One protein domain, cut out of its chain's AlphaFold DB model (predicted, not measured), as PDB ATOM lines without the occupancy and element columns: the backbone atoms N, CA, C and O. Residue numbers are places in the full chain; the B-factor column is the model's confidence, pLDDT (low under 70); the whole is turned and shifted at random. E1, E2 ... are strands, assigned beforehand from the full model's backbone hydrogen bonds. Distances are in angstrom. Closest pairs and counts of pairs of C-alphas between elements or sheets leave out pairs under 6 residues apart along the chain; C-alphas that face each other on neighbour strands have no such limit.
ATOM      1  N   LYS A   6      18.494   6.996 -34.841       77.75
ATOM      2  CA  LYS A   6      18.798   5.563 -34.819       77.75
ATOM      3  C   LYS A   6      17.656   4.809 -34.136       77.75
ATOM      4  O   LYS A   6      17.252   5.167 -33.033       77.75
ATOM      5  N   VAL A   7      17.165   3.743 -34.754       80.19
ATOM      6  CA  VAL A   7      16.193   2.813 -34.165       80.19
ATOM      7  C   VAL A   7      16.826   1.432 -34.108       80.19
ATOM      8  O   VAL A   7      17.319   0.936 -35.116       80.19
ATOM      9  N   SER A   8      16.804   0.809 -32.938       80.44
ATOM     10  CA  SER A   8      17.139  -0.602 -32.769       80.44
ATOM     11  C   SER A   8      15.858  -1.430 -32.845       80.44
ATOM     12  O   SER A   8      14.871  -1.095 -32.189       80.44
ATOM     13  N   ILE A   9      15.866  -2.491 -33.645       81.62
ATOM     14  CA  ILE A   9      14.748  -3.415 -33.838       81.62
ATOM     15  C   ILE A   9      15.199  -4.797 -33.370       81.62
ATOM     16  O   ILE A   9      16.225  -5.302 -33.835       81.62
ATOM     17  N   PHE A  10      14.418  -5.397 -32.479       82.25
ATOM     18  CA  PHE A  10      14.664  -6.717 -31.908       82.25
ATOM     19  C   PHE A  10      13.511  -7.648 -32.283       82.25
ATOM     20  O   PHE A  10      12.359  -7.348 -31.979       82.25
ATOM     21  N   VAL A  11      13.805  -8.766 -32.945       80.12
ATOM     22  CA  VAL A  11      12.817  -9.793 -33.311       80.12
ATOM     23  C   VAL A  11      13.266 -11.135 -32.764       80.12
ATOM     24  O   VAL A  11      14.404 -11.544 -32.996       80.12
ATOM     25  N   GLN A  12      12.350 -11.852 -32.120       78.88
ATOM     26  CA  GLN A  12      12.544 -13.243 -31.733       78.88
ATOM     27  C   GLN A  12      11.542 -14.133 -32.471       78.88
ATOM     28  O   GLN A  12      10.334 -13.892 -32.457       78.88
ATOM     29  N   LEU A  13      12.058 -15.164 -33.134       75.25
ATOM     30  CA  LEU A  13      11.294 -16.126 -33.913       75.25
ATOM     31  C   LEU A  13      11.480 -17.518 -33.312       75.25
ATOM     32  O   LEU A  13      12.593 -18.038 -33.285       75.25
ATOM     33  N   HIS A  14      10.376 -18.121 -32.885       75.88
ATOM     34  CA  HIS A  14      10.325 -19.514 -32.472       75.88
ATOM     35  C   HIS A  14       9.798 -20.374 -33.617       75.88
ATOM     36  O   HIS A  14       8.699 -20.139 -34.133       75.88
ATOM     37  N   ILE A  15      10.573 -21.386 -33.994       71.69
ATOM     38  CA  ILE A  15      10.236 -22.336 -35.052       71.69
ATOM     39  C   ILE A  15      10.123 -23.713 -34.424       71.69
ATOM     40  O   ILE A  15      11.069 -24.207 -33.815       71.69
ATOM     41  N   SER A  16       8.978 -24.358 -34.620       67.94
ATOM     42  CA  SER A  16       8.736 -25.734 -34.205       67.94
ATOM     43  C   SER A  16       8.126 -26.524 -35.359       67.94
ATOM     44  O   SER A  16       7.213 -26.035 -36.015       67.94
ATOM     45  N   ALA A  17       8.598 -27.741 -35.626       64.06
ATOM     46  CA  ALA A  17       7.953 -28.664 -36.561       64.06
ATOM     47  C   ALA A  17       8.019 -30.108 -36.053       64.06
ATOM     48  O   ALA A  17       9.075 -30.594 -35.638       64.06
ATOM     49  N   THR A  18       6.880 -30.805 -36.087       54.06
ATOM     50  CA  THR A  18       6.700 -32.129 -35.460       54.06
ATOM     51  C   THR A  18       7.122 -33.317 -36.326       54.06
ATOM     52  O   THR A  18       7.287 -34.414 -35.794       54.06
ATOM     53  N   MET A  19       7.332 -33.114 -37.627       53.31
ATOM     54  CA  MET A  19       7.800 -34.131 -38.577       53.31
ATOM     55  C   MET A  19       9.011 -33.635 -39.370       53.31
ATOM     56  O   MET A  19       9.338 -32.447 -39.323       53.31
ATOM     57  N   ARG A  20       9.674 -34.543 -40.105       60.62
ATOM     58  CA  ARG A  20      10.784 -34.205 -41.009       60.62
ATOM     59  C   ARG A  20      10.356 -33.063 -41.922       60.62
ATOM     60  O   ARG A  20       9.447 -33.239 -42.727       60.62
ATOM     61  N   ASN A  21      11.012 -31.919 -41.791       60.38
ATOM     62  CA  ASN A  21      10.710 -30.748 -42.592       60.38
ATOM     63  C   ASN A  21      11.999 -30.034 -42.976       60.38
ATOM     64  O   ASN A  21      12.955 -29.948 -42.202       60.38
ATOM     65  N   THR A  22      11.978 -29.515 -44.193       65.75
ATOM     66  CA  THR A  22      12.997 -28.616 -44.713       65.75
ATOM     67  C   THR A  22      12.297 -27.294 -44.963       65.75
ATOM     68  O   THR A  22      11.482 -27.205 -45.881       65.75
ATOM     69  N   LEU A  23      12.589 -26.283 -44.151       67.50
ATOM     70  CA  LEU A  23      12.108 -24.924 -44.381       67.50
ATOM     71  C   LEU A  23      13.103 -24.224 -45.306       67.50
ATOM     72  O   LEU A  23      14.196 -23.832 -44.900       67.50
ATOM     73  N   ASN A  24      12.723 -24.103 -46.571       68.31
ATOM     74  CA  ASN A  24      13.479 -23.405 -47.598       68.31
ATOM     75  C   ASN A  24      12.948 -21.980 -47.758       68.31
ATOM     76  O   ASN A  24      11.737 -21.761 -47.718       68.31
ATOM     77  N   ARG A  25      13.842 -21.027 -48.048       71.75
ATOM     78  CA  ARG A  25      13.482 -19.621 -48.316       71.75
ATOM     79  C   ARG A  25      12.621 -19.016 -47.201       71.75
ATOM     80  O   ARG A  25      11.563 -18.455 -47.473       71.75
ATOM     81  N   LEU A  26      13.042 -19.210 -45.952       76.44
ATOM     82  CA  LEU A  26      12.355 -18.633 -44.807       76.44
ATOM     83  C   LEU A  26      12.663 -17.131 -44.747       76.44
ATOM     84  O   LEU A  26      13.802 -16.715 -44.550       76.44
ATOM     85  N   GLU A  27      11.632 -16.324 -44.940       83.12
ATOM     86  CA  GLU A  27      11.692 -14.873 -45.000       83.12
ATOM     87  C   GLU A  27      10.755 -14.270 -43.957       83.12
ATOM     88  O   GLU A  27       9.586 -14.642 -43.865       83.12
ATOM     89  N   ILE A  28      11.246 -13.281 -43.217       82.12
ATOM     90  CA  ILE A  28      10.450 -12.446 -42.324       82.12
ATOM     91  C   ILE A  28      10.472 -11.027 -42.875       82.12
ATOM     92  O   ILE A  28      11.533 -10.441 -43.087       82.12
ATOM     93  N   ARG A  29       9.293 -10.465 -43.124       85.38
ATOM     94  CA  ARG A  29       9.118  -9.107 -43.642       85.38
ATOM     95  C   ARG A  29       8.452  -8.252 -42.580       85.38
ATOM     96  O   ARG A  29       7.276  -8.457 -42.294       85.38
ATOM     97  N   LEU A  30       9.180  -7.288 -42.033       86.81
ATOM     98  CA  LEU A  30       8.649  -6.289 -41.108       86.81
ATOM     99  C   LEU A  30       8.215  -5.067 -41.914       86.81
ATOM    100  O   LEU A  30       9.050  -4.406 -42.535       86.81
ATOM    101  N   SER A  31       6.916  -4.778 -41.925       85.06
ATOM    102  CA  SER A  31       6.391  -3.607 -42.630       85.06
ATOM    103  C   SER A  31       6.391  -2.400 -41.712       85.06
ATOM    104  O   SER A  31       5.699  -2.402 -40.698       85.06
ATOM    105  N   MET A  32       7.141  -1.364 -42.077       83.62
ATOM    106  CA  MET A  32       7.111  -0.114 -41.333       83.62
ATOM    107  C   MET A  32       5.696   0.484 -41.407       83.62
ATOM    108  O   MET A  32       5.070   0.447 -42.471       83.62
ATOM    109  N   PRO A  33       5.174   1.037 -40.301       81.94
ATOM    110  CA  PRO A  33       3.917   1.772 -40.304       81.94
ATOM    111  C   PRO A  33       3.915   2.906 -41.332       81.94
ATOM    112  O   PRO A  33       4.964   3.456 -41.668       81.94
ATOM    113  N   SER A  34       2.729   3.247 -41.841       83.50
ATOM    114  CA  SER A  34       2.576   4.213 -42.936       83.50
ATOM    115  C   SER A  34       3.309   5.530 -42.652       83.50
ATOM    116  O   SER A  34       3.198   6.083 -41.561       83.50
ATOM    117  N   GLY A  35       4.063   6.017 -43.639       82.62
ATOM    118  CA  GLY A  35       4.885   7.227 -43.533       82.62
ATOM    119  C   GLY A  35       6.290   7.001 -42.962       82.62
ATOM    120  O   GLY A  35       7.188   7.790 -43.248       82.62
ATOM    121  N   ASN A  36       6.545   5.902 -42.245       84.62
ATOM    122  CA  ASN A  36       7.887   5.595 -41.745       84.62
ATOM    123  C   ASN A  36       8.781   5.028 -42.851       84.62
ATOM    124  O   ASN A  36       8.351   4.214 -43.670       84.62
ATOM    125  N   ARG A  37      10.053   5.435 -42.848       89.25
ATOM    126  CA  ARG A  37      11.020   5.041 -43.874       89.25
ATOM    127  C   ARG A  37      12.412   4.855 -43.288       89.25
ATOM    128  O   ARG A  37      12.950   5.759 -42.648       89.25
ATOM    129  N   ILE A  38      12.999   3.689 -43.534       90.25
ATOM    130  CA  ILE A  38      14.387   3.372 -43.197       90.25
ATOM    131  C   ILE A  38      15.301   3.912 -44.298       90.25
ATOM    132  O   ILE A  38      15.117   3.586 -45.468       90.25
ATOM    133  N   ALA A  39      16.313   4.686 -43.910       88.88
ATOM    134  CA  ALA A  39      17.351   5.179 -44.812       88.88
ATOM    135  C   ALA A  39      18.408   4.100 -45.092       88.88
ATOM    136  O   ALA A  39      18.765   3.841 -46.239       88.88
ATOM    137  N   ARG A  40      18.940   3.483 -44.027       90.25
ATOM    138  CA  ARG A  40      19.965   2.432 -44.110       90.25
ATOM    139  C   ARG A  40      20.061   1.608 -42.829       90.25
ATOM    140  O   ARG A  40      19.624   2.040 -41.762       90.25
ATOM    141  N   ILE A  41      20.720   0.461 -42.946       92.31
ATOM    142  CA  ILE A  41      21.138  -0.393 -41.832       92.31
ATOM    143  C   ILE A  41      22.525   0.050 -41.344       92.31
ATOM    144  O   ILE A  41      23.388   0.384 -42.156       92.31
ATOM    145  N   LEU A  42      22.734   0.051 -40.026       89.31
ATOM    146  CA  LEU A  42      24.023   0.328 -39.386       89.31
ATOM    147  C   LEU A  42      24.708  -0.953 -38.912       89.31
ATOM    148  O   LEU A  42      25.878  -1.171 -39.207       89.31
ATOM    149  N   THR A  43      23.986  -1.784 -38.162       91.19
ATOM    150  CA  THR A  43      24.505  -3.027 -37.581       91.19
ATOM    151  C   THR A  43      23.450  -4.117 -37.685       91.19
ATOM    152  O   THR A  43      22.251  -3.834 -37.672       91.19
ATOM    153  N   VAL A  44      23.900  -5.365 -37.803       92.25
ATOM    154  CA  VAL A  44      23.042  -6.552 -37.852       92.25
ATOM    155  C   VAL A  44      23.696  -7.651 -37.030       92.25
ATOM    156  O   VAL A  44      24.860  -7.977 -37.247       92.25
ATOM    157  N   ILE A  45      22.926  -8.253 -36.130       90.94
ATOM    158  CA  ILE A  45      23.244  -9.522 -35.476       90.94
ATOM    159  C   ILE A  45      22.083 -10.459 -35.782       90.94
ATOM    160  O   ILE A  45      20.961 -10.233 -35.326       90.94
ATOM    161  N   SER A  46      22.331 -11.461 -36.621       90.81
ATOM    162  CA  SER A  46      21.276 -12.313 -37.155       90.81
ATOM    163  C   SER A  46      21.825 -13.619 -37.741       90.81
ATOM    164  O   SER A  46      22.869 -13.585 -38.399       90.81
ATOM    165  N   PRO A  47      21.119 -14.754 -37.588       86.75
ATOM    166  CA  PRO A  47      21.371 -15.969 -38.355       86.75
ATOM    167  C   PRO A  47      20.821 -15.840 -39.789       86.75
ATOM    168  O   PRO A  47      19.935 -16.578 -40.192       86.75
ATOM    169  N   GLY A  48      21.298 -14.880 -40.582       90.19
ATOM    170  CA  GLY A  48      20.821 -14.675 -41.953       90.19
ATOM    171  C   GLY A  48      21.171 -13.306 -42.520       90.19
ATOM    172  O   GLY A  48      21.891 -12.519 -41.906       90.19
ATOM    173  N   LEU A  49      20.646 -13.015 -43.711       94.19
ATOM    174  CA  LEU A  49      20.821 -11.720 -44.363       94.19
ATOM    175  C   LEU A  49      19.655 -10.796 -44.034       94.19
ATOM    176  O   LEU A  49      18.499 -11.216 -44.015       94.19
ATOM    177  N   VAL A  50      19.962  -9.522 -43.815       94.62
ATOM    178  CA  VAL A  50      18.963  -8.490 -43.533       94.62
ATOM    179  C   VAL A  50      19.123  -7.365 -44.537       94.62
ATOM    180  O   VAL A  50      20.231  -6.879 -44.763       94.62
ATOM    181  N   SER A  51      18.020  -6.950 -45.147       95.81
ATOM    182  CA  SER A  51      18.005  -5.879 -46.135       95.81
ATOM    183  C   SER A  51      16.803  -4.964 -45.961       95.81
ATOM    184  O   SER A  51      15.766  -5.334 -45.413       95.81
ATOM    185  N   VAL A  52      16.958  -3.735 -46.440       94.00
ATOM    186  CA  VAL A  52      15.866  -2.772 -46.557       94.00
ATOM    187  C   VAL A  52      15.306  -2.889 -47.967       94.00
ATOM    188  O   VAL A  52      16.058  -2.828 -48.939       94.00
ATOM    189  N   ILE A  53      13.995  -3.073 -48.084       93.81
ATOM    190  CA  ILE A  53      13.305  -3.245 -49.365       93.81
ATOM    191  C   ILE A  53      12.124  -2.276 -49.474       93.81
ATOM    192  O   ILE A  53      11.794  -1.565 -48.521       93.81
ATOM    193  N   LYS A  54      11.484  -2.254 -50.652       92.75
ATOM    194  CA  LYS A  54      10.345  -1.376 -50.967       92.75
ATOM    195  C   LYS A  54      10.615   0.068 -50.556       92.75
ATOM    196  O   LYS A  54       9.871   0.660 -49.773       92.75
ATOM    197  N   ASP A  55      11.742   0.583 -51.034       91.50
ATOM    198  CA  ASP A  55      12.151   1.962 -50.818       91.50
ATOM    199  C   ASP A  55      12.174   2.364 -49.338       91.50
ATOM    200  O   ASP A  55      11.730   3.450 -49.003       91.50
ATOM    201  N   GLY A  56      12.634   1.508 -48.424       90.44
ATOM    202  CA  GLY A  56      12.722   1.874 -47.003       90.44
ATOM    203  C   GLY A  56      11.481   1.567 -46.171       90.44
ATOM    204  O   GLY A  56      11.532   1.701 -44.950       90.44
ATOM    205  N   SER A  57      10.380   1.144 -46.793       90.88
ATOM    206  CA  SER A  57       9.131   0.841 -46.080       90.88
ATOM    207  C   SER A  57       9.092  -0.560 -45.465       90.88
ATOM    208  O   SER A  57       8.196  -0.855 -44.675       90.88
ATOM    209  N   GLN A  58      10.034  -1.446 -45.801       91.12
ATOM    210  CA  GLN A  58      10.085  -2.789 -45.225       91.12
ATOM    211  C   GLN A  58      11.514  -3.224 -44.903       91.12
ATOM    212  O   GLN A  58      12.451  -2.946 -45.653       91.12
ATOM    213  N   LEU A  59      11.652  -3.977 -43.812       91.88
ATOM    214  CA  LEU A  59      12.853  -4.740 -43.498       91.88
ATOM    215  C   LEU A  59      12.610  -6.213 -43.841       91.88
ATOM    216  O   LEU A  59      11.621  -6.800 -43.401       91.88
ATOM    217  N   LEU A  60      13.508  -6.806 -44.618       93.00
ATOM    218  CA  LEU A  60      13.506  -8.220 -44.963       93.00
ATOM    219  C   LEU A  60      14.618  -8.928 -44.197       93.00
ATOM    220  O   LEU A  60      15.778  -8.540 -44.289       93.00
ATOM    221  N   TRP A  61      14.268 -10.000 -43.499       91.62
ATOM    222  CA  TRP A  61      15.193 -10.935 -42.881       91.62
ATOM    223  C   TRP A  61      15.078 -12.286 -43.586       91.62
ATOM    224  O   TRP A  61      14.040 -12.940 -43.522       91.62
ATOM    225  N   ASN A  62      16.130 -12.670 -44.306       90.69
ATOM    226  CA  ASN A  62      16.204 -13.898 -45.085       90.69
ATOM    227  C   ASN A  62      17.107 -14.909 -44.368       90.69
ATOM    228  O   ASN A  62      18.307 -14.672 -44.187       90.69
ATOM    229  N   LEU A  63      16.505 -16.012 -43.937       85.44
ATOM    230  CA  LEU A  63      17.144 -17.066 -43.167       85.44
ATOM    231  C   LEU A  63      17.700 -18.150 -44.090       85.44
ATOM    232  O   LEU A  63      17.108 -18.511 -45.112       85.44
ATOM    233  N   THR A  64      18.844 -18.710 -43.702       84.75
ATOM    234  CA  THR A  64      19.378 -19.900 -44.366       84.75
ATOM    235  C   THR A  64      18.402 -21.071 -44.223       84.75
ATOM    236  O   THR A  64      17.723 -21.161 -43.198       84.75
ATOM    237  N   PRO A  65      18.335 -21.987 -45.208       78.12
ATOM    238  CA  PRO A  65      17.473 -23.158 -45.119       78.12
ATOM    239  C   PRO A  65      17.679 -23.925 -43.812       78.12
ATOM    240  O   PRO A  65      18.814 -24.186 -43.412       78.12
ATOM    241  N   MET A  66      16.576 -24.299 -43.169       75.50
ATOM    242  CA  MET A  66      16.593 -25.040 -41.912       75.50
ATOM    243  C   MET A  66      16.117 -26.461 -42.160       75.50
ATOM    244  O   MET A  66      15.077 -26.679 -42.788       75.50
ATOM    245  N   VAL A  67      16.886 -27.434 -41.679       73.69
ATOM    246  CA  VAL A  67      16.664 -28.852 -41.971       73.69
ATOM    247  C   VAL A  67      16.614 -29.623 -40.666       73.69
ATOM    248  O   VAL A  67      17.556 -29.548 -39.881       73.69
ATOM    249  N   SER A  68      15.555 -30.404 -40.443       68.62
ATOM    250  CA  SER A  68      15.586 -31.405 -39.377       68.62
ATOM    251  C   SER A  68      16.235 -32.708 -39.855       68.62
ATOM    252  O   SER A  68      15.924 -33.234 -40.930       68.62
ATOM    253  N   SER A  69      17.163 -33.245 -39.057       62.12
ATOM    254  CA  SER A  69      17.730 -34.577 -39.283       62.12
ATOM    255  C   SER A  69      16.677 -35.665 -39.039       62.12
ATOM    256  O   SER A  69      15.689 -35.445 -38.340       62.12
ATOM    257  N   SER A  70      16.874 -36.849 -39.625       56.03
ATOM    258  CA  SER A  70      15.925 -37.974 -39.612       56.03
ATOM    259  C   SER A  70      15.267 -38.200 -38.241       56.03
ATOM    260  O   SER A  70      15.948 -38.542 -37.278       56.03
ATOM    261  N   ASN A  71      13.941 -38.028 -38.185       59.47
ATOM    262  CA  ASN A  71      13.052 -38.201 -37.021       59.47
ATOM    263  C   ASN A  71      13.181 -37.177 -35.877       59.47
ATOM    264  O   ASN A  71      12.463 -37.298 -34.884       59.47
ATOM    265  N   ALA A  72      14.024 -36.152 -36.008       60.56
ATOM    266  CA  ALA A  72      14.088 -35.067 -35.036       60.56
ATOM    267  C   ALA A  72      13.020 -34.000 -35.331       60.56
ATOM    268  O   ALA A  72      12.789 -33.620 -36.483       60.56
ATOM    269  N   LYS A  73      12.383 -33.496 -34.269       64.69
ATOM    270  CA  LYS A  73      11.565 -32.281 -34.341       64.69
ATOM    271  C   LYS A  73      12.491 -31.097 -34.617       64.69
ATOM    272  O   LYS A  73      13.541 -30.997 -33.986       64.69
ATOM    273  N   LEU A  74      12.109 -30.210 -35.534       67.00
ATOM    274  CA  LEU A  74      12.786 -28.919 -35.663       67.00
ATOM    275  C   LEU A  74      12.331 -28.068 -34.479       67.00
ATOM    276  O   LEU A  74      11.126 -27.909 -34.300       67.00
ATOM    277  N   LYS A  75      13.258 -27.570 -33.664       74.00
ATOM    278  CA  LYS A  75      12.961 -26.594 -32.616       74.00
ATOM    279  C   LYS A  75      14.112 -25.610 -32.534       74.00
ATOM    280  O   LYS A  75      15.196 -25.988 -32.108       74.00
ATOM    281  N   GLU A  76      13.862 -24.383 -32.957       74.88
ATOM    282  CA  GLU A  76      14.888 -23.356 -33.087       74.88
ATOM    283  C   GLU A  76      14.355 -22.017 -32.591       74.88
ATOM    284  O   GLU A  76      13.214 -21.643 -32.878       74.88
ATOM    285  N   ASP A  77      15.204 -21.305 -31.856       79.06
ATOM    286  CA  ASP A  77      14.964 -19.948 -31.383       79.06
ATOM    287  C   ASP A  77      15.955 -19.021 -32.082       79.06
ATOM    288  O   ASP A  77      17.164 -19.091 -31.857       79.06
ATOM    289  N   LEU A  78      15.443 -18.162 -32.959       82.00
ATOM    290  CA  LEU A  78      16.253 -17.252 -33.757       82.00
ATOM    291  C   LEU A  78      16.011 -15.813 -33.323       82.00
ATOM    292  O   LEU A  78      14.872 -15.391 -33.120       82.00
ATOM    293  N   THR A  79      17.086 -15.037 -33.248       84.62
ATOM    294  CA  THR A  79      17.031 -13.623 -32.876       84.62
ATOM    295  C   THR A  79      17.621 -12.750 -33.970       84.62
ATOM    296  O   THR A  79      18.697 -13.048 -34.492       84.62
ATOM    297  N   LEU A  80      16.955 -11.639 -34.255       83.88
ATOM    298  CA  LEU A  80      17.459 -10.552 -35.079       83.88
ATOM    299  C   LEU A  80      17.554  -9.294 -34.224       83.88
ATOM    300  O   LEU A  80      16.538  -8.817 -33.726       83.88
ATOM    301  N   ASN A  81      18.754  -8.722 -34.154       86.44
ATOM    302  CA  ASN A  81      18.980  -7.385 -33.620       86.44
ATOM    303  C   ASN A  81      19.559  -6.527 -34.740       86.44
ATOM    304  O   ASN A  81      20.630  -6.833 -35.270       86.44
ATOM    305  N   VAL A  82      18.854  -5.468 -35.121       88.56
ATOM    306  CA  VAL A  82      19.296  -4.568 -36.187       88.56
ATOM    307  C   VAL A  82      19.188  -3.126 -35.736       88.56
ATOM    308  O   VAL A  82      18.160  -2.695 -35.224       88.56
ATOM    309  N   ASP A  83      20.249  -2.367 -35.970       85.88
ATOM    310  CA  ASP A  83      20.209  -0.920 -35.842       85.88
ATOM    311  C   ASP A  83      20.003  -0.292 -37.216       85.88
ATOM    312  O   ASP A  83      20.751  -0.570 -38.157       85.88
ATOM    313  N   VAL A  84      19.028   0.602 -37.329       87.06
ATOM    314  CA  VAL A  84      18.714   1.320 -38.563       87.06
ATOM    315  C   VAL A  84      18.714   2.823 -38.336       87.06
ATOM    316  O   VAL A  84      18.476   3.304 -37.229       87.06
ATOM    317  N   VAL A  85      18.961   3.575 -39.403       86.56
ATOM    318  CA  VAL A  85      18.713   5.016 -39.433       86.56
ATOM    319  C   VAL A  85      17.394   5.273 -40.136       86.56
ATOM    320  O   VAL A  85      17.172   4.771 -41.240       86.56
ATOM    321  N   MET A  86      16.544   6.086 -39.518       83.00
ATOM    322  CA  MET A  86      15.273   6.494 -40.108       83.00
ATOM    323  C   MET A  86      15.460   7.733 -40.990       83.00
ATOM    324  O   MET A  86      16.021   8.743 -40.560       83.00
ATOM    325  N   GLU A  87      14.957   7.657 -42.221       83.75
ATOM    326  CA  GLU A  87      14.747   8.813 -43.099       83.75
ATOM    327  C   GLU A  87      13.486   9.576 -42.679       83.75
ATOM    328  O   GLU A  87      13.452  10.803 -42.718       83.75
ATOM    329  N   ARG A  88      12.445   8.835 -42.273       82.38
ATOM    330  CA  ARG A  88      11.162   9.391 -41.844       82.38
ATOM    331  C   ARG A  88      10.543   8.573 -40.713       82.38
ATOM    332  O   ARG A  88      10.599   7.343 -40.746       82.38
ATOM    333  N   LEU A  89       9.961   9.254 -39.727       80.56
ATOM    334  CA  LEU A  89       9.267   8.655 -38.587       80.56
ATOM    335  C   LEU A  89       7.989   9.458 -38.292       80.56
ATOM    336  O   LEU A  89       7.974  10.314 -37.412       80.56
ATOM    337  N   ASP A  90       6.942   9.200 -39.072       76.62
ATOM    338  CA  ASP A  90       5.653   9.906 -39.025       76.62
ATOM    339  C   ASP A  90       4.621   9.205 -38.126       76.62
ATOM    340  O   ASP A  90       3.672   9.829 -37.651       76.62
ATOM    341  N   ALA A  91       4.786   7.901 -37.899       70.50
ATOM    342  CA  ALA A  91       3.845   7.063 -37.170       70.50
ATOM    343  C   ALA A  91       4.541   6.251 -36.073       70.50
ATOM    344  O   ALA A  91       5.726   5.919 -36.155       70.50
ATOM    345  N   SER A  92       3.776   5.887 -35.043       74.69
ATOM    346  CA  SER A  92       4.245   4.971 -34.002       74.69
ATOM    347  C   SER A  92       4.691   3.644 -34.616       74.69
ATOM    348  O   SER A  92       3.997   3.103 -35.470       74.69
ATOM    349  N   LEU A  93       5.820   3.107 -34.145       72.81
ATOM    350  CA  LEU A  93       6.319   1.775 -34.516       72.81
ATOM    351  C   LEU A  93       5.577   0.636 -33.792       72.81
ATOM    352  O   LEU A  93       5.833  -0.540 -34.063       72.81
ATOM    353  N   ALA A  94       4.651   0.971 -32.887       66.69
ATOM    354  CA  ALA A  94       3.789  -0.004 -32.232       66.69
ATOM    355  C   ALA A  94       2.957  -0.785 -33.263       66.69
ATOM    356  O   ALA A  94       2.505  -0.225 -34.261       66.69
ATOM    357  N   ASN A  95       2.733  -2.075 -33.001       61.09
ATOM    358  CA  ASN A  95       1.950  -2.979 -33.856       61.09
ATOM    359  C   ASN A  95       2.496  -3.142 -35.285       61.09
ATOM    360  O   ASN A  95       1.742  -3.453 -36.209       61.09
ATOM    361  N   THR A  96       3.806  -2.950 -35.477       69.69
ATOM    362  CA  THR A  96       4.471  -3.277 -36.742       69.69
ATOM    363  C   THR A  96       4.183  -4.732 -37.109       69.69
ATOM    364  O   THR A  96       4.537  -5.655 -36.376       69.69
ATOM    365  N   GLN A  97       3.529  -4.930 -38.253       71.25
ATOM    366  CA  GLN A  97       3.171  -6.257 -38.729       71.25
ATOM    367  C   GLN A  97       4.382  -6.950 -39.343       71.25
ATOM    368  O   GLN A  97       5.145  -6.366 -40.123       71.25
ATOM    369  N   ALA A  98       4.508  -8.230 -39.018       75.25
ATOM    370  CA  ALA A  98       5.494  -9.119 -39.592       75.25
ATOM    371  C   ALA A  98       4.787 -10.188 -40.427       75.25
ATOM    372  O   ALA A  98       3.828 -10.808 -39.975       75.25
ATOM    373  N   ILE A  99       5.275 -10.406 -41.641       75.56
ATOM    374  CA  ILE A  99       4.828 -11.490 -42.511       75.56
ATOM    375  C   ILE A  99       5.946 -12.522 -42.548       75.56
ATOM    376  O   ILE A  99       7.075 -12.179 -42.892       75.56
ATOM    377  N   ILE A 100       5.627 -13.775 -42.230       74.88
ATOM    378  CA  ILE A 100       6.556 -14.901 -42.343       74.88
ATOM    379  C   ILE A 100       6.172 -15.703 -43.584       74.88
ATOM    380  O   ILE A 100       5.025 -16.123 -43.724       74.88
ATOM    381  N   ALA A 101       7.123 -15.907 -44.486       73.19
ATOM    382  CA  ALA A 101       6.947 -16.697 -45.696       73.19
ATOM    383  C   ALA A 101       8.019 -17.784 -45.755       73.19
ATOM    384  O   ALA A 101       9.174 -17.538 -45.429       73.19
ATOM    385  N   PHE A 102       7.649 -18.988 -46.171       70.56
ATOM    386  CA  PHE A 102       8.590 -20.085 -46.367       70.56
ATOM    387  C   PHE A 102       8.058 -21.066 -47.407       70.56
ATOM    388  O   PHE A 102       6.875 -21.078 -47.746       70.56
ATOM    389  N   THR A 103       8.949 -21.915 -47.902       68.12
ATOM    390  CA  THR A 103       8.619 -23.058 -48.751       68.12
ATOM    391  C   THR A 103       9.050 -24.336 -48.047       68.12
ATOM    392  O   THR A 103      10.074 -24.354 -47.373       68.12
ATOM    393  N   SER A 104       8.279 -25.412 -48.188       66.56
ATOM    394  CA  SER A 104       8.636 -26.721 -47.637       66.56
ATOM    395  C   SER A 104       8.584 -27.785 -48.720       66.56
ATOM    396  O   SER A 104       7.745 -27.726 -49.618       66.56
ATOM    397  N   THR A 105       9.485 -28.761 -48.640       63.16
ATOM    398  CA  THR A 105       9.501 -29.938 -49.527       63.16
ATOM    399  C   THR A 105       8.550 -31.049 -49.070       63.16
ATOM    400  O   THR A 105       8.418 -32.056 -49.760       63.16
ATOM    401  N   SER A 106       7.909 -30.898 -47.909       57.50
ATOM    402  CA  SER A 106       6.985 -31.861 -47.293       57.50
ATOM    403  C   SER A 106       5.734 -31.156 -46.763       57.50
ATOM    404  O   SER A 106       5.744 -29.938 -46.572       57.50
ATOM    405  N   SER A 107       4.652 -31.910 -46.514       52.94
ATOM    406  CA  SER A 107       3.463 -31.331 -45.881       52.94
ATOM    407  C   SER A 107       3.828 -30.763 -44.507       52.94
ATOM    408  O   SER A 107       4.517 -31.388 -43.700       52.94
ATOM    409  N   VAL A 108       3.377 -29.540 -44.256       53.19
ATOM    410  CA  VAL A 108       3.746 -28.748 -43.077       53.19
ATOM    411  C   VAL A 108       2.741 -28.991 -41.942       53.19
ATOM    412  O   VAL A 108       2.345 -28.073 -41.230       53.19
ATOM    413  N   SER A 109       2.243 -30.222 -41.781       45.62
ATOM    414  CA  SER A 109       1.272 -30.489 -40.716       45.62
ATOM    415  C   SER A 109       1.981 -30.450 -39.362       45.62
ATOM    416  O   SER A 109       2.901 -31.236 -39.124       45.62
ATOM    417  N   GLY A 110       1.550 -29.546 -38.482       47.69
ATOM    418  CA  GLY A 110       2.122 -29.387 -37.146       47.69
ATOM    419  C   GLY A 110       3.430 -28.590 -37.092       47.69
ATOM    420  O   GLY A 110       4.165 -28.744 -36.117       47.69
ATOM    421  N   ALA A 111       3.743 -27.766 -38.103       47.38
ATOM    422  CA  ALA A 111       4.738 -26.711 -37.914       47.38
ATOM    423  C   ALA A 111       4.081 -25.451 -37.346       47.38
ATOM    424  O   ALA A 111       3.044 -25.003 -37.829       47.38
ATOM    425  N   TYR A 112       4.711 -24.892 -36.324       56.69
ATOM    426  CA  TYR A 112       4.310 -23.674 -35.652       56.69
ATOM    427  C   TYR A 112       5.463 -22.681 -35.757       56.69
ATOM    428  O   TYR A 112       6.573 -22.953 -35.293       56.69
ATOM    429  N   LEU A 113       5.201 -21.546 -36.400       54.84
ATOM    430  CA  LEU A 113       6.097 -20.400 -36.386       54.84
ATOM    431  C   LEU A 113       5.409 -19.308 -35.588       54.84
ATOM    432  O   LEU A 113       4.303 -18.893 -35.924       54.84
ATOM    433  N   SER A 114       6.078 -18.844 -34.543       56.19
ATOM    434  CA  SER A 114       5.592 -17.721 -33.755       56.19
ATOM    435  C   SER A 114       6.672 -16.678 -33.620       56.19
ATOM    436  O   SER A 114       7.837 -16.977 -33.363       56.19
ATOM    437  N   LEU A 115       6.258 -15.434 -33.788       55.03
ATOM    438  CA  LEU A 115       7.029 -14.311 -33.305       55.03
ATOM    439  C   LEU A 115       6.720 -14.199 -31.824       55.03
ATOM    440  O   LEU A 115       5.566 -13.978 -31.447       55.03
ATOM    441  N   LEU A 116       7.737 -14.405 -30.996       53.00
ATOM    442  CA  LEU A 116       7.599 -14.214 -29.563       53.00
ATOM    443  C   LEU A 116       7.473 -12.707 -29.347       53.00
ATOM    444  O   LEU A 116       8.417 -11.949 -29.567       53.00
ATOM    445  N   GLN A 117       6.251 -12.266 -29.053       53.09
ATOM    446  CA  GLN A 117       5.964 -10.854 -28.878       53.09
ATOM    447  C   GLN A 117       6.581 -10.298 -27.585       53.09
ATOM    448  O   GLN A 117       6.629 -11.014 -26.580       53.09
ATOM    449  N   PRO A 118       6.923  -8.994 -27.593       52.75
ATOM    450  CA  PRO A 118       6.813  -8.071 -28.730       52.75
ATOM    451  C   PRO A 118       8.138  -7.932 -29.490       52.75
ATOM    452  O   PRO A 118       9.206  -7.900 -28.894       52.75
ATOM    453  N   THR A 119       8.066  -7.744 -30.812       53.50
ATOM    454  CA  THR A 119       9.164  -7.104 -31.553       53.50
ATOM    455  C   THR A 119       9.439  -5.749 -30.903       53.50
ATOM    456  O   THR A 119       8.577  -4.865 -30.933       53.50
ATOM    457  N   GLU A 120      10.608  -5.577 -30.291       55.75
ATOM    458  CA  GLU A 120      10.926  -4.354 -29.560       55.75
ATOM    459  C   GLU A 120      11.566  -3.330 -30.496       55.75
ATOM    460  O   GLU A 120      12.545  -3.612 -31.190       55.75
ATOM    461  N   PHE A 121      11.026  -2.112 -30.497       52.56
ATOM    462  CA  PHE A 121      11.619  -0.966 -31.177       52.56
ATOM    463  C   PHE A 121      12.155  -0.003 -30.127       52.56
ATOM    464  O   PHE A 121      11.387   0.620 -29.391       52.56
ATOM    465  N   LYS A 122      13.477   0.149 -30.067       51.41
ATOM    466  CA  LYS A 122      14.135   1.100 -29.172       51.41
ATOM    467  C   LYS A 122      14.687   2.260 -29.984       51.41
ATOM    468  O   LYS A 122      15.679   2.118 -30.696       51.41
ATOM    469  N   LEU A 123      14.047   3.421 -29.880       42.50
ATOM    470  CA  LEU A 123      14.582   4.654 -30.449       42.50
ATOM    471  C   LEU A 123      15.776   5.116 -29.604       42.50
ATOM    472  O   LEU A 123      15.640   5.382 -28.412       42.50
TER     473      LEU A 123
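Overview. This is residues 6 to 123 of the 145 residues of an uncharacterized protein of Daphnia pulex (UniProt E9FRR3). Two twisted sheets lie face to face in a long, narrow sandwich: E1, E3, E6, E8 and E9 form one layer, and E4, E5, E2 and E7 the other. The strands are wound as a jelly roll, one long hairpin folded over both sheets in four nested antiparallel pairs: E1 with E8, E2 with E7, E3 with E6, and E4 with E5. The 118 printed residues hold nine named strands, E1 to E9 in chain order, and no named helix: the class is all strand. The first sheet is branched at E1, the second is antiparallel in the order E4, E5, E2, E7. The whole is compact, with a radius of gyration of the C-alphas of 15.2 A, and its outline is a rod of 48 by 22 by 20 A.

Arrangement. E1, residues 6 to 17, has E6, residues 74 to 88, on one side, antiparallel at 160 degrees, with N 9 and O 82 2.8 A apart. On the other side of E1, E8, residues 111 to 115, is beside residues 12 to 17, with N 14 to O 114 at 2.8 A, and E9, residues 120 to 123, is beside residues 7 to 10, with N 8 to O 122 at 2.8 A. E3, residues 37 to 45, is antiparallel to E6, with N 45 to O 81 at 2.8 A. In the other sheet, E2, residues 22 to 31, is an inner strand between E5, residues 58 to 63, and E7, residues 98 to 104; N 28 to O 61 and N 27 to O 101 are both 2.8 A. E4, residues 48 to 53, forms a hairpin with E5, with N 51 to O 60 at 2.9 A. The parts of the sheets that face each other are 8.7 A apart centre to centre, and their strands stand at 26 degrees. The closest C-alphas of E3 and E4, Arg 40 and Val 52, are 7.1 A apart.

Along the chain. E1 begins at C-alpha 6 (18.798, 5.563, -34.819) and is 35.9 A long. E2 is 26.0 A long and bends by 50 degrees at residue 25. E3, 20.8 A, bends by 71 degrees at residue 40. E4 and E5 are 15.6 A and 16.1 A long. E6, 38.8 A, bends by 67 degrees at residue 85. E7 is 19.6 A, E8 13.4 A and E9 9.8 A long; E9 ends at C-alpha 123 (14.582, 4.654, -30.449).

Size, cuts and confidence. The C-alphas of Ser 70 and Asp 90, the two farthest apart, are 49.0 A apart. The printed part has no cut, and no link is long. The mean pLDDT of the printed part is 75.1; it is under 70 at residues 16 to 24, 68 to 74, 94 to 96 and 103 to 123.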